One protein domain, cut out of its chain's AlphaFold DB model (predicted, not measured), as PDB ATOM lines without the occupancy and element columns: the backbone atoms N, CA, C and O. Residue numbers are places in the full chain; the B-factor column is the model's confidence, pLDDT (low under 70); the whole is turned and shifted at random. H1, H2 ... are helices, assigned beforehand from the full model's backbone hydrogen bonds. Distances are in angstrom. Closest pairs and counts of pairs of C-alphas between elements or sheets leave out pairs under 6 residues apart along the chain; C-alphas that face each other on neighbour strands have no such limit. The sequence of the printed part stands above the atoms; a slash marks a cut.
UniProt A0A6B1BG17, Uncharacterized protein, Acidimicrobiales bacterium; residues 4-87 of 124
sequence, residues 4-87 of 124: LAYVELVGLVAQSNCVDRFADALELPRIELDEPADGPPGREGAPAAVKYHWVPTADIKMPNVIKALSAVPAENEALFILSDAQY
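AT A GLANCE: This is residues 4 to 87 of the 124 residues of an uncharacterized protein of Acidimicrobiales bacterium (UniProt A0A6B1BG17). Two helices lie side by side and run the same way, the long H1 and the shorter H3, and a wide loop swings out from the end of H1 and returns to the end where H1 begins. There the unnamed stretch folds back on itself and leads into the short H2, which sits near the starts of H1 and H3; residues 34 to 39 of the loop stick out free. The printed part has 84 residues, with three named helices in the order H1, H2, H3 and no named strand. The class is all helix, although under half of the residues, 41 of 84, are in named elements. The whole is flat, spanning 43 by 34 by 18 A, and only just compact, close to loose, with a radius of gyration of the C-alphas of 14.2 A.

HOW THE PARTS SIT: H1, residues 4 to 25, is the longest helix. It touches H3, residues 73 to 86, with its residues 8 to 15 alone. The closest C-alphas of the two are those of Gly 11 and Glu 75, 5.3 A apart. H1 and H3 run the same way at a shallow tilt of 18 degrees, and their centres are 10.9 A apart. H2, residues 64 to 68, is close to H1 but not clearly touching, the closest C-alphas being those of Val 7 and Ala 68 at 7.5 A. H2 is also close to H3 but not clearly touching, with the C-alphas of Ile 66 and Asn 76 closest at 6.5 A. In H1, H2 and H3 every O i to N i+4 pair is within hydrogen-bond range.

IN THESE COORDINATES: H1 begins at C-alpha 4, (166.195, 163.421, 144.985), and ends at C-alpha 25, (148.871, 138.306, 153.665), a length of 31.7 A over 22 residues. H2 has five residues and measures 6.0 A from C-alpha 64 to C-alpha 68. H3 has 14 residues and a length of 20.0 A, ending at C-alpha 86, (144.977, 150.468, 153.063).

THE WHOLE: The two C-alphas farthest apart are those of Glu 27 and Lys 51, at 42.9 A; the first and last printed C-alphas, of Leu 4 and Tyr 87, are 26.4 A apart. The printed part has no cut. The link from H1 to H2 is long, 38 residues from 26 to 63, and its C-alphas lie 11 to 24 A from the mean of the C-alphas. The link from H2 to H3 is tight, with 4 residues. The mean pLDDT of the printed part is 89.6, and the model's confidence is low, under 70, at residues 41 to 44.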
ATOM      1  N   LEU A   4     167.515 163.686 145.568       88.00
ATOM      2  CA  LEU A   4     166.195 163.421 144.985       88.00
ATOM      3  C   LEU A   4     166.033 161.934 144.684       88.00
ATOM      4  O   LEU A   4     165.040 161.344 145.099       88.00
ATOM      5  N   ALA A   5     167.052 161.312 144.086       89.00
ATOM      6  CA  ALA A   5     167.068 159.869 143.843       89.00
ATOM      7  C   ALA A   5     166.917 159.056 145.142       89.00
ATOM      8  O   ALA A   5     166.290 158.000 145.156       89.00
ATOM      9  N   TYR A   6     167.468 159.550 146.255       90.88
ATOM     10  CA  TYR A   6     167.266 158.930 147.562       90.88
ATOM     11  C   TYR A   6     165.799 158.991 148.016       90.88
ATOM     12  O   TYR A   6     165.261 157.988 148.481       90.88
ATOM     13  N   VAL A   7     165.148 160.153 147.884       92.31
ATOM     14  CA  VAL A   7     163.732 160.326 148.256       92.31
ATOM     15  C   VAL A   7     162.828 159.448 147.391       92.31
ATOM     16  O   VAL A   7     161.943 158.786 147.930       92.31
ATOM     17  N   GLU A   8     163.083 159.403 146.084       91.81
ATOM     18  CA  GLU A   8     162.369 158.537 145.141       91.81
ATOM     19  C   GLU A   8     162.516 157.059 145.520       91.81
ATOM     20  O   GLU A   8     161.520 156.360 145.691       91.81
ATOM     21  N   LEU A   9     163.747 156.597 145.770       91.88
ATOM     22  CA  LEU A   9     164.010 155.218 146.185       91.88
ATOM     23  C   LEU A   9     163.279 154.852 147.485       91.88
ATOM     24  O   LEU A   9     162.730 153.758 147.595       91.88
ATOM     25  N   VAL A  10     163.263 155.753 148.472       93.38
ATOM     26  CA  VAL A  10     162.520 155.540 149.725       93.38
ATOM     27  C   VAL A  10     161.020 155.415 149.459       93.38
ATOM     28  O   VAL A  10     160.393 154.520 150.023       93.38
ATOM     29  N   GLY A  11     160.459 156.278 148.605       93.44
ATOM     30  CA  GLY A  11     159.058 156.216 148.191       93.44
ATOM     31  C   GLY A  11     158.716 154.870 147.555       93.44
ATOM     32  O   GLY A  11     157.890 154.132 148.096       93.44
ATOM     33  N   LEU A  12     159.446 154.495 146.502       92.00
ATOM     34  CA  LEU A  12     159.258 153.241 145.772       92.00
ATOM     35  C   LEU A  12     159.366 152.012 146.678       92.00
ATOM     36  O   LEU A  12     158.500 151.138 146.645       92.00
ATOM     37  N   VAL A  13     160.402 151.934 147.520       93.75
ATOM     38  CA  VAL A  13     160.604 150.789 148.423       93.75
ATOM     39  C   VAL A  13     159.504 150.716 149.481       93.75
ATOM     40  O   VAL A  13     158.989 149.632 149.742       93.75
ATOM     41  N   ALA A  14     159.113 151.839 150.088       93.62
ATOM     42  CA  ALA A  14     158.061 151.844 151.103       93.62
ATOM     43  C   ALA A  14     156.703 151.426 150.517       93.62
ATOM     44  O   ALA A  14     155.992 150.607 151.105       93.62
ATOM     45  N   GLN A  15     156.359 151.956 149.345       93.62
ATOM     46  CA  GLN A  15     155.080 151.709 148.684       93.62
ATOM     47  C   GLN A  15     154.985 150.286 148.122       93.62
ATOM     48  O   GLN A  15     153.991 149.603 148.370       93.62
ATOM     49  N   SER A  16     156.030 149.803 147.441       94.06
ATOM     50  CA  SER A  16     156.091 148.412 146.964       94.06
ATOM     51  C   SER A  16     156.018 147.422 148.123       94.06
ATOM     52  O   SER A  16     155.244 146.472 148.066       94.06
ATOM     53  N   ASN A  17     156.724 147.682 149.230       93.44
ATOM     54  CA  ASN A  17     156.634 146.842 150.421       93.44
ATOM     55  C   ASN A  17     155.202 146.786 150.977       93.44
ATOM     56  O   ASN A  17     154.734 145.703 151.316       93.44
ATOM     57  N   CYS A  18     154.497 147.921 151.023       92.75
ATOM     58  CA  CYS A  18     153.103 148.001 151.463       92.75
ATOM     59  C   CYS A  18     152.195 147.076 150.634       92.75
ATOM     60  O   CYS A  18     151.460 146.255 151.184       92.75
ATOM     61  N   VAL A  19     152.289 147.170 149.305       94.50
ATOM     62  CA  VAL A  19     151.488 146.372 148.365       94.50
ATOM     63  C   VAL A  19     151.859 144.890 148.428       94.50
ATOM     64  O   VAL A  19     150.971 144.046 148.546       94.50
ATOM     65  N   ASP A  20     153.150 144.564 148.436       95.44
ATOM     66  CA  ASP A  20     153.628 143.184 148.493       95.44
ATOM     67  C   ASP A  20     153.220 142.480 149.784       95.44
ATOM     68  O   ASP A  20     152.785 141.333 149.747       95.44
ATOM     69  N   ARG A  21     153.352 143.144 150.941       92.19
ATOM     70  CA  ARG A  21     152.951 142.547 152.225       92.19
ATOM     71  C   ARG A  21     151.448 142.319 152.287       92.19
ATOM     72  O   ARG A  21     151.015 141.329 152.874       92.19
ATOM     73  N   PHE A  22     150.662 143.206 151.682       91.50
ATOM     74  CA  PHE A  22     149.222 143.021 151.574       91.50
ATOM     75  C   PHE A  22     148.873 141.822 150.681       91.50
ATOM     76  O   PHE A  22     148.057 140.992 151.076       91.50
ATOM     77  N   ALA A  23     149.534 141.678 149.527       95.31
ATOM     78  CA  ALA A  23     149.377 140.513 148.656       95.31
ATOM     79  C   ALA A  23     149.792 139.211 149.364       95.31
ATOM     80  O   ALA A  23     149.017 138.256 149.377       95.31
ATOM     81  N   ASP A  24     150.953 139.205 150.030       95.44
ATOM     82  CA  ASP A  24     151.457 138.066 150.806       95.44
ATOM     83  C   ASP A  24     150.443 137.629 151.881       95.44
ATOM     84  O   ASP A  24     150.177 136.440 152.042       95.44
ATOM     85  N   ALA A  25     149.845 138.583 152.606       91.50
ATOM     86  CA  ALA A  25     148.871 138.306 153.665       91.50
ATOM     87  C   ALA A  25     147.548 137.721 153.146       91.50
ATOM     88  O   ALA A  25     146.838 137.054 153.898       91.50
ATOM     89  N   LEU A  26     147.214 137.985 151.882       93.44
ATOM     90  CA  LEU A  26     146.038 137.444 151.200       93.44
ATOM     91  C   LEU A  26     146.353 136.201 150.356       93.44
ATOM     92  O   LEU A  26     145.464 135.712 149.664       93.44
ATOM     93  N   GLU A  27     147.597 135.711 150.394       97.25
ATOM     94  CA  GLU A  27     148.082 134.609 149.552       97.25
ATOM     95  C   GLU A  27     147.880 134.876 148.045       97.25
ATOM     96  O   GLU A  27     147.654 133.964 147.246       97.25
ATOM     97  N   LEU A  28     147.960 136.147 147.645       96.75
ATOM     98  CA  LEU A  28     147.867 136.575 146.254       96.75
ATOM     99  C   LEU A  28     149.258 136.624 145.605       96.75
ATOM    100  O   LEU A  28     150.245 136.921 146.284       96.75
ATOM    101  N   PRO A  29     149.362 136.400 144.282       96.56
ATOM    102  CA  PRO A  29     150.578 136.723 143.546       96.56
ATOM    103  C   PRO A  29     150.936 138.200 143.729       96.56
ATOM    104  O   PRO A  29     150.059 139.068 143.675       96.56
ATOM    105  N   ARG A  30     152.225 138.489 143.927       94.88
ATOM    106  CA  ARG A  30     152.724 139.868 143.940       94.88
ATOM    107  C   ARG A  30     152.579 140.496 142.560       94.88
ATOM    108  O   ARG A  30     152.545 139.797 141.547       94.88
ATOM    109  N   ILE A  31     152.494 141.820 142.538       90.38
ATOM    110  CA  ILE A  31     152.478 142.576 141.289       90.38
ATOM    111  C   ILE A  31     153.916 142.639 140.778       90.38
ATOM    112  O   ILE A  31     154.793 143.165 141.458       90.38
ATOM    113  N   GLU A  32     154.150 142.084 139.593       90.06
ATOM    114  CA  GLU A  32     155.436 142.214 138.909       90.06
ATOM    115  C   GLU A  32     155.668 143.675 138.517       90.06
ATOM    116  O   GLU A  32     154.750 144.366 138.071       90.06
ATOM    117  N   LEU A  33     156.902 144.144 138.696       84.81
ATOM    118  CA  LEU A  33     157.303 145.459 138.215       84.81
ATOM    119  C   LEU A  33     157.536 145.397 136.706       84.81
ATOM    120  O   LEU A  33     158.080 144.415 136.195       84.81
ATOM    121  N   ASP A  34     157.162 146.468 136.012       84.44
ATOM    122  CA  ASP A  34     157.488 146.623 134.599       84.44
ATOM    123  C   ASP A  34     159.012 146.635 134.392       84.44
ATOM    124  O   ASP A  34     159.784 147.027 135.278       84.44
ATOM    125  N   GLU A  35     159.457 146.219 133.202       88.50
ATOM    126  CA  GLU A  35     160.869 146.332 132.838       88.50
ATOM    127  C   GLU A  35     161.326 147.798 132.952       88.50
ATOM    128  O   GLU A  35     160.616 148.700 132.490       88.50
ATOM    129  N   PRO A  36     162.506 148.066 133.548       84.44
ATOM    130  CA  PRO A  36     163.022 149.422 133.657       84.44
ATOM    131  C   PRO A  36     163.111 150.084 132.281       84.44
ATOM    132  O   PRO A  36     163.793 149.586 131.385       84.44
ATOM    133  N   ALA A  37     162.435 151.219 132.120       81.88
ATOM    134  CA  ALA A  37     162.537 152.011 130.904       81.88
ATOM    135  C   ALA A  37     163.876 152.763 130.854       81.88
ATOM    136  O   ALA A  37     164.379 153.235 131.877       81.88
ATOM    137  N   ASP A  38     164.426 152.929 129.650       81.88
ATOM    138  CA  ASP A  38     165.578 153.802 129.429       81.88
ATOM    139  C   ASP A  38     165.216 155.265 129.730       81.88
ATOM    140  O   ASP A  38     164.214 155.793 129.241       81.88
ATOM    141  N   GLY A  39     166.067 155.949 130.496       74.62
ATOM    142  CA  GLY A  39     165.903 157.364 130.822       74.62
ATOM    143  C   GLY A  39     166.367 157.708 132.237       74.62
ATOM    144  O   GLY A  39     166.763 156.825 133.000       74.62
ATOM    145  N   PRO A  40     166.369 159.002 132.604       70.38
ATOM    146  CA  PRO A  40     166.536 159.385 133.999       70.38
ATOM    147  C   PRO A  40     165.346 158.867 134.834       70.38
ATOM    148  O   PRO A  40     164.225 158.833 134.318       70.38
ATOM    149  N   PRO A  41     165.564 158.490 136.110       69.31
ATOM    150  CA  PRO A  41     164.483 158.114 137.021       69.31
ATOM    151  C   PRO A  41     163.448 159.251 137.166       69.31
ATOM    152  O   PRO A  41     163.724 160.422 136.880       69.31
ATOM    153  N   GLY A  42     162.204 158.877 137.461       63.78
ATOM    154  CA  GLY A  42     161.012 159.603 137.042       63.78
ATOM    155  C   GLY A  42     160.455 160.587 138.071       63.78
ATOM    156  O   GLY A  42     159.747 160.197 138.986       63.78
ATOM    157  N   ARG A  43     160.655 161.884 137.808       64.94
ATOM    158  CA  ARG A  43     159.704 163.031 137.762       64.94
ATOM    159  C   ARG A  43     160.460 164.310 138.148       64.94
ATOM    160  O   ARG A  43     161.413 164.273 138.922       64.94
ATOM    161  N   GLU A  44     160.045 165.454 137.596       69.00
ATOM    162  CA  GLU A  44     160.601 166.756 137.981       69.00
ATOM    163  C   GLU A  44     160.477 166.946 139.498       69.00
ATOM    164  O   GLU A  44     159.380 166.910 140.062       69.00
ATOM    165  N   GLY A  45     161.619 167.135 140.157       75.88
ATOM    166  CA  GLY A  45     161.636 167.484 141.568       75.88
ATOM    167  C   GLY A  45     160.896 168.801 141.801       75.88
ATOM    168  O   GLY A  45     160.948 169.722 140.984       75.88
ATOM    169  N   ALA A  46     160.216 168.915 142.937       83.19
ATOM    170  CA  ALA A  46     159.650 170.193 143.353       83.19
ATOM    171  C   ALA A  46     160.744 171.099 143.947       83.19
ATOM    172  O   ALA A  46     161.736 170.595 144.484       83.19
ATOM    173  N   PRO A  47     160.562 172.434 143.945       87.69
ATOM    174  CA  PRO A  47     161.403 173.333 144.726       87.69
ATOM    175  C   PRO A  47     161.434 172.905 146.202       87.69
ATOM    176  O   PRO A  47     160.464 173.068 146.945       87.69
ATOM    177  N   ALA A  48     162.561 172.340 146.622       91.44
ATOM    178  CA  ALA A  48     162.751 171.745 147.935       91.44
ATOM    179  C   ALA A  48     164.170 172.020 148.439       91.44
ATOM    180  O   ALA A  48     165.106 172.200 147.661       91.44
ATOM    181  N   ALA A  49     164.333 172.056 149.759       91.44
ATOM    182  CA  ALA A  49     165.633 172.263 150.380       91.44
ATOM    183  C   ALA A  49     165.763 171.464 151.677       91.44
ATOM    184  O   ALA A  49     164.785 171.203 152.383       91.44
ATOM    185  N   VAL A  50     167.000 171.106 152.006       89.56
ATOM    186  CA  VAL A  50     167.368 170.550 153.309       89.56
ATOM    187  C   VAL A  50     167.409 171.718 154.302       89.56
ATOM    188  O   VAL A  50     168.322 172.538 154.255       89.56
ATOM    189  N   LYS A  51     166.383 171.845 155.156       85.50
ATOM    190  CA  LYS A  51     166.302 172.888 156.204       85.50
ATOM    191  C   LYS A  51     166.289 172.283 157.610       85.50
ATOM    192  O   LYS A  51     167.210 172.497 158.386       85.50
ATOM    193  N   TYR A  52     165.234 171.530 157.924       85.12
ATOM    194  CA  TYR A  52     164.996 170.916 159.242       85.12
ATOM    195  C   TYR A  52     164.950 169.382 159.194       85.12
ATOM    196  O   TYR A  52     164.820 168.725 160.224       85.12
ATOM    197  N   HIS A  53     165.037 168.823 157.990       88.88
ATOM    198  CA  HIS A  53     165.032 167.396 157.689       88.88
ATOM    199  C   HIS A  53     166.363 167.054 157.024       88.88
ATOM    200  O   HIS A  53     167.044 167.945 156.526       88.88
ATOM    201  N   TRP A  54     166.733 165.779 157.008       89.62
ATOM    202  CA  TRP A  54     167.971 165.303 156.380       89.62
ATOM    203  C   TRP A  54     167.811 165.005 154.878       89.62
ATOM    204  O   TRP A  54     168.803 164.789 154.187       89.62
ATOM    205  N   VAL A  55     166.575 165.050 154.370       92.06
ATOM    206  CA  VAL A  55     166.229 165.021 152.941       92.06
ATOM    207  C   VAL A  55     165.673 166.380 152.497       92.06
ATOM    208  O   VAL A  55     165.190 167.143 153.344       92.06
ATOM    209  N   PRO A  56     165.728 166.724 151.195       93.19
ATOM    210  CA  PRO A  56     165.091 167.933 150.696       93.19
ATOM    211  C   PRO A  56     163.583 167.872 150.946       93.19
ATOM    212  O   PRO A  56     162.939 166.864 150.672       93.19
ATOM    213  N   THR A  57     163.008 168.953 151.467       95.00
ATOM    214  CA  THR A  57     161.557 169.052 151.677       95.00
ATOM    215  C   THR A  57     161.035 170.373 151.128       95.00
ATOM    216  O   THR A  57     161.717 171.402 151.203       95.00
ATOM    217  N   ALA A  58     159.835 170.346 150.555       93.25
ATOM    218  CA  ALA A  58     159.114 171.539 150.148       93.25
ATOM    219  C   ALA A  58     158.639 172.325 151.382       93.25
ATOM    220  O   ALA A  58     158.399 171.769 152.463       93.25
ATOM    221  N   ASP A  59     158.465 173.636 151.220       91.56
ATOM    222  CA  ASP A  59     158.000 174.526 152.287       91.56
ATOM    223  C   ASP A  59     156.468 174.462 152.444       91.56
ATOM    224  O   ASP A  59     155.732 175.383 152.092       91.56
ATOM    225  N   ILE A  60     155.975 173.313 152.920       90.19
ATOM    226  CA  ILE A  60     154.546 173.013 153.084       90.19
ATOM    227  C   ILE A  60     154.165 172.808 154.556       90.19
ATOM    228  O   ILE A  60     154.930 172.270 155.364       90.19
ATOM    229  N   LYS A  61     152.933 173.191 154.911       89.88
ATOM    230  CA  LYS A  61     152.361 173.025 156.259       89.88
ATOM    231  C   LYS A  61     151.671 171.665 156.424       89.88
ATOM    232  O   LYS A  61     150.470 171.602 156.664       89.88
ATOM    233  N   MET A  62     152.438 170.583 156.302       89.25
ATOM    234  CA  MET A  62     151.948 169.198 156.388       89.25
ATOM    235  C   MET A  62     152.724 168.373 157.431       89.25
ATOM    236  O   MET A  62     153.811 168.787 157.844       89.25
ATOM    237  N   PRO A  63     152.191 167.217 157.890       89.31
ATOM    238  CA  PRO A  63     152.931 166.281 158.740       89.31
ATOM    239  C   PRO A  63     154.268 165.841 158.125       89.31
ATOM    240  O   PRO A  63     154.416 165.809 156.903       89.31
ATOM    241  N   ASN A  64     155.232 165.453 158.967       92.19
ATOM    242  CA  ASN A  64     156.591 165.124 158.520       92.19
ATOM    243  C   ASN A  64     156.646 163.954 157.525       92.19
ATOM    244  O   ASN A  64     157.455 164.013 156.608       92.19
ATOM    245  N   VAL A  65     155.759 162.959 157.645       90.62
ATOM    246  CA  VAL A  65     155.640 161.853 156.674       90.62
ATOM    247  C   VAL A  65     155.351 162.345 155.246       90.62
ATOM    248  O   VAL A  65     155.948 161.853 154.300       90.62
ATOM    249  N   ILE A  66     154.538 163.398 155.090       92.25
ATOM    250  CA  ILE A  66     154.228 164.002 153.778       92.25
ATOM    251  C   ILE A  66     155.361 164.918 153.315       92.25
ATOM    252  O   ILE A  66     155.691 165.009 152.133       92.25
ATOM    253  N   LYS A  67     156.002 165.613 154.258       94.00
ATOM    254  CA  LYS A  67     157.162 166.450 153.945       94.00
ATOM    255  C   LYS A  67     158.334 165.614 153.437       94.00
ATOM    256  O   LYS A  67     158.999 166.059 152.508       94.00
ATOM    257  N   ALA A  68     158.557 164.425 153.990       93.88
ATOM    258  CA  ALA A  68     159.679 163.557 153.638       93.88
ATOM    259  C   ALA A  68     159.713 163.169 152.149       93.88
ATOM    260  O   ALA A  68     160.798 163.060 151.592       93.88
ATOM    261  N   LEU A  69     158.549 163.037 151.501       94.31
ATOM    262  CA  LEU A  69     158.438 162.713 150.071       94.31
ATOM    263  C   LEU A  69     158.161 163.942 149.186       94.31
ATOM    264  O   LEU A  69     158.048 163.834 147.973       94.31
ATOM    265  N   SER A  70     158.075 165.145 149.762       93.69
ATOM    266  CA  SER A  70     157.640 166.351 149.030       93.69
ATOM    267  C   SER A  70     158.605 166.873 147.973       93.69
ATOM    268  O   SER A  70     158.196 167.671 147.133       93.69
ATOM    269  N   ALA A  71     159.856 166.420 147.989       93.81
ATOM    270  CA  ALA A  71     160.808 166.696 146.923       93.81
ATOM    271  C   ALA A  71     160.479 165.954 145.617       93.81
ATOM    272  O   ALA A  71     160.856 166.437 144.554       93.81
ATOM    273  N   VAL A  72     159.737 164.840 145.691       93.50
ATOM    274  CA  VAL A  72     159.298 164.040 144.539       93.50
ATOM    275  C   VAL A  72     157.766 163.931 144.585       93.50
ATOM    276  O   VAL A  72     157.225 163.033 145.229       93.50
ATOM    277  N   PRO A  73     157.023 164.852 143.937       91.69
ATOM    278  CA  PRO A  73     155.561 164.910 144.045       91.69
ATOM    279  C   PRO A  73     154.834 163.605 143.696       91.69
ATOM    280  O   PRO A  73     153.796 163.325 144.290       91.69
ATOM    281  N   ALA A  74     155.397 162.806 142.781       91.56
ATOM    282  CA  ALA A  74     154.886 161.484 142.416       91.56
ATOM    283  C   ALA A  74     154.752 160.552 143.625       91.56
ATOM    284  O   ALA A  74     153.714 159.930 143.829       91.56
ATOM    285  N   GLU A  75     155.785 160.514 144.464       93.25
ATOM    286  CA  GLU A  75     155.839 159.626 145.622       93.25
ATOM    287  C   GLU A  75     154.853 160.058 146.709       93.25
ATOM    288  O   GLU A  75     154.278 159.234 147.417       93.25
ATOM    289  N   ASN A  76     154.600 161.362 146.826       92.88
ATOM    290  CA  ASN A  76     153.566 161.873 147.723       92.88
ATOM    291  C   ASN A  76     152.152 161.530 147.238       92.88
ATOM    292  O   ASN A  76     151.286 161.199 148.047       92.88
ATOM    293  N   GLU A  77     151.913 161.614 145.930       93.06
ATOM    294  CA  GLU A  77     150.646 161.210 145.318       93.06
ATOM    295  C   GLU A  77     150.381 159.716 145.549       93.06
ATOM    296  O   GLU A  77     149.304 159.340 146.018       93.06
ATOM    297  N   ALA A  78     151.382 158.868 145.318       93.50
ATOM    298  CA  ALA A  78     151.270 157.434 145.543       93.50
ATOM    299  C   ALA A  78     151.058 157.081 147.028       93.50
ATOM    300  O   ALA A  78     150.205 156.249 147.346       93.50
ATOM    301  N   LEU A  79     151.733 157.775 147.955       93.94
ATOM    302  CA  LEU A  79     151.454 157.664 149.392       93.94
ATOM    303  C   LEU A  79     149.981 157.962 149.718       93.94
ATOM    304  O   LEU A  79     149.375 157.248 150.515       93.94
ATOM    305  N   PHE A  80     149.386 158.995 149.114       94.12
ATOM    306  CA  PHE A  80     147.977 159.336 149.344       94.12
ATOM    307  C   PHE A  80     147.027 158.253 148.832       94.12
ATOM    308  O   PHE A  80     146.106 157.873 149.558       94.12
ATOM    309  N   ILE A  81     147.279 157.730 147.630       94.38
ATOM    310  CA  ILE A  81     146.493 156.643 147.032       94.38
ATOM    311  C   ILE A  81     146.523 155.403 147.936       94.38
ATOM    312  O   ILE A  81     145.477 154.846 148.270       94.38
ATOM    313  N   LEU A  82     147.713 154.988 148.380       93.81
ATOM    314  CA  LEU A  82     147.857 153.805 149.228       93.81
ATOM    315  C   LEU A  82     147.274 154.014 150.629       93.81
ATOM    316  O   LEU A  82     146.654 153.097 151.167       93.81
ATOM    317  N   SER A  83     147.412 155.211 151.207       91.62
ATOM    318  CA  SER A  83     146.826 155.525 152.514       91.62
ATOM    319  C   SER A  83     145.298 155.448 152.488       91.62
ATOM    320  O   SER A  83     144.714 154.876 153.405       91.62
ATOM    321  N   ASP A  84     144.637 155.969 151.448       90.62
ATOM    322  CA  ASP A  84     143.175 155.871 151.307       90.62
ATOM    323  C   ASP A  84     142.700 154.418 151.131       90.62
ATOM    324  O   ASP A  84     141.677 154.020 151.695       90.62
ATOM    325  N   ALA A  85     143.469 153.606 150.398       89.38
ATOM    326  CA  ALA A  85     143.135 152.208 150.147       89.38
ATOM    327  C   ALA A  85     143.372 151.289 151.361       89.38
ATOM    328  O   ALA A  85     142.539 150.424 151.636       89.38
ATOM    329  N   GLN A  86     144.494 151.447 152.074       87.44
ATOM    330  CA  GLN A  86     144.977 150.468 153.063       87.44
ATOM    331  C   GLN A  86     144.972 150.960 154.520       87.44
ATOM    332  O   GLN A  86     145.203 150.164 155.430       87.44
ATOM    333  N   TYR A  87     144.711 152.246 154.772       88.25
ATOM    334  CA  TYR A  87     144.719 152.818 156.120       88.25
ATOM    335  C   TYR A  87     143.556 153.797 156.324       88.25
ATOM    336  O   TYR A  87     142.452 153.390 156.689       88.25
TER     337      TYR A  87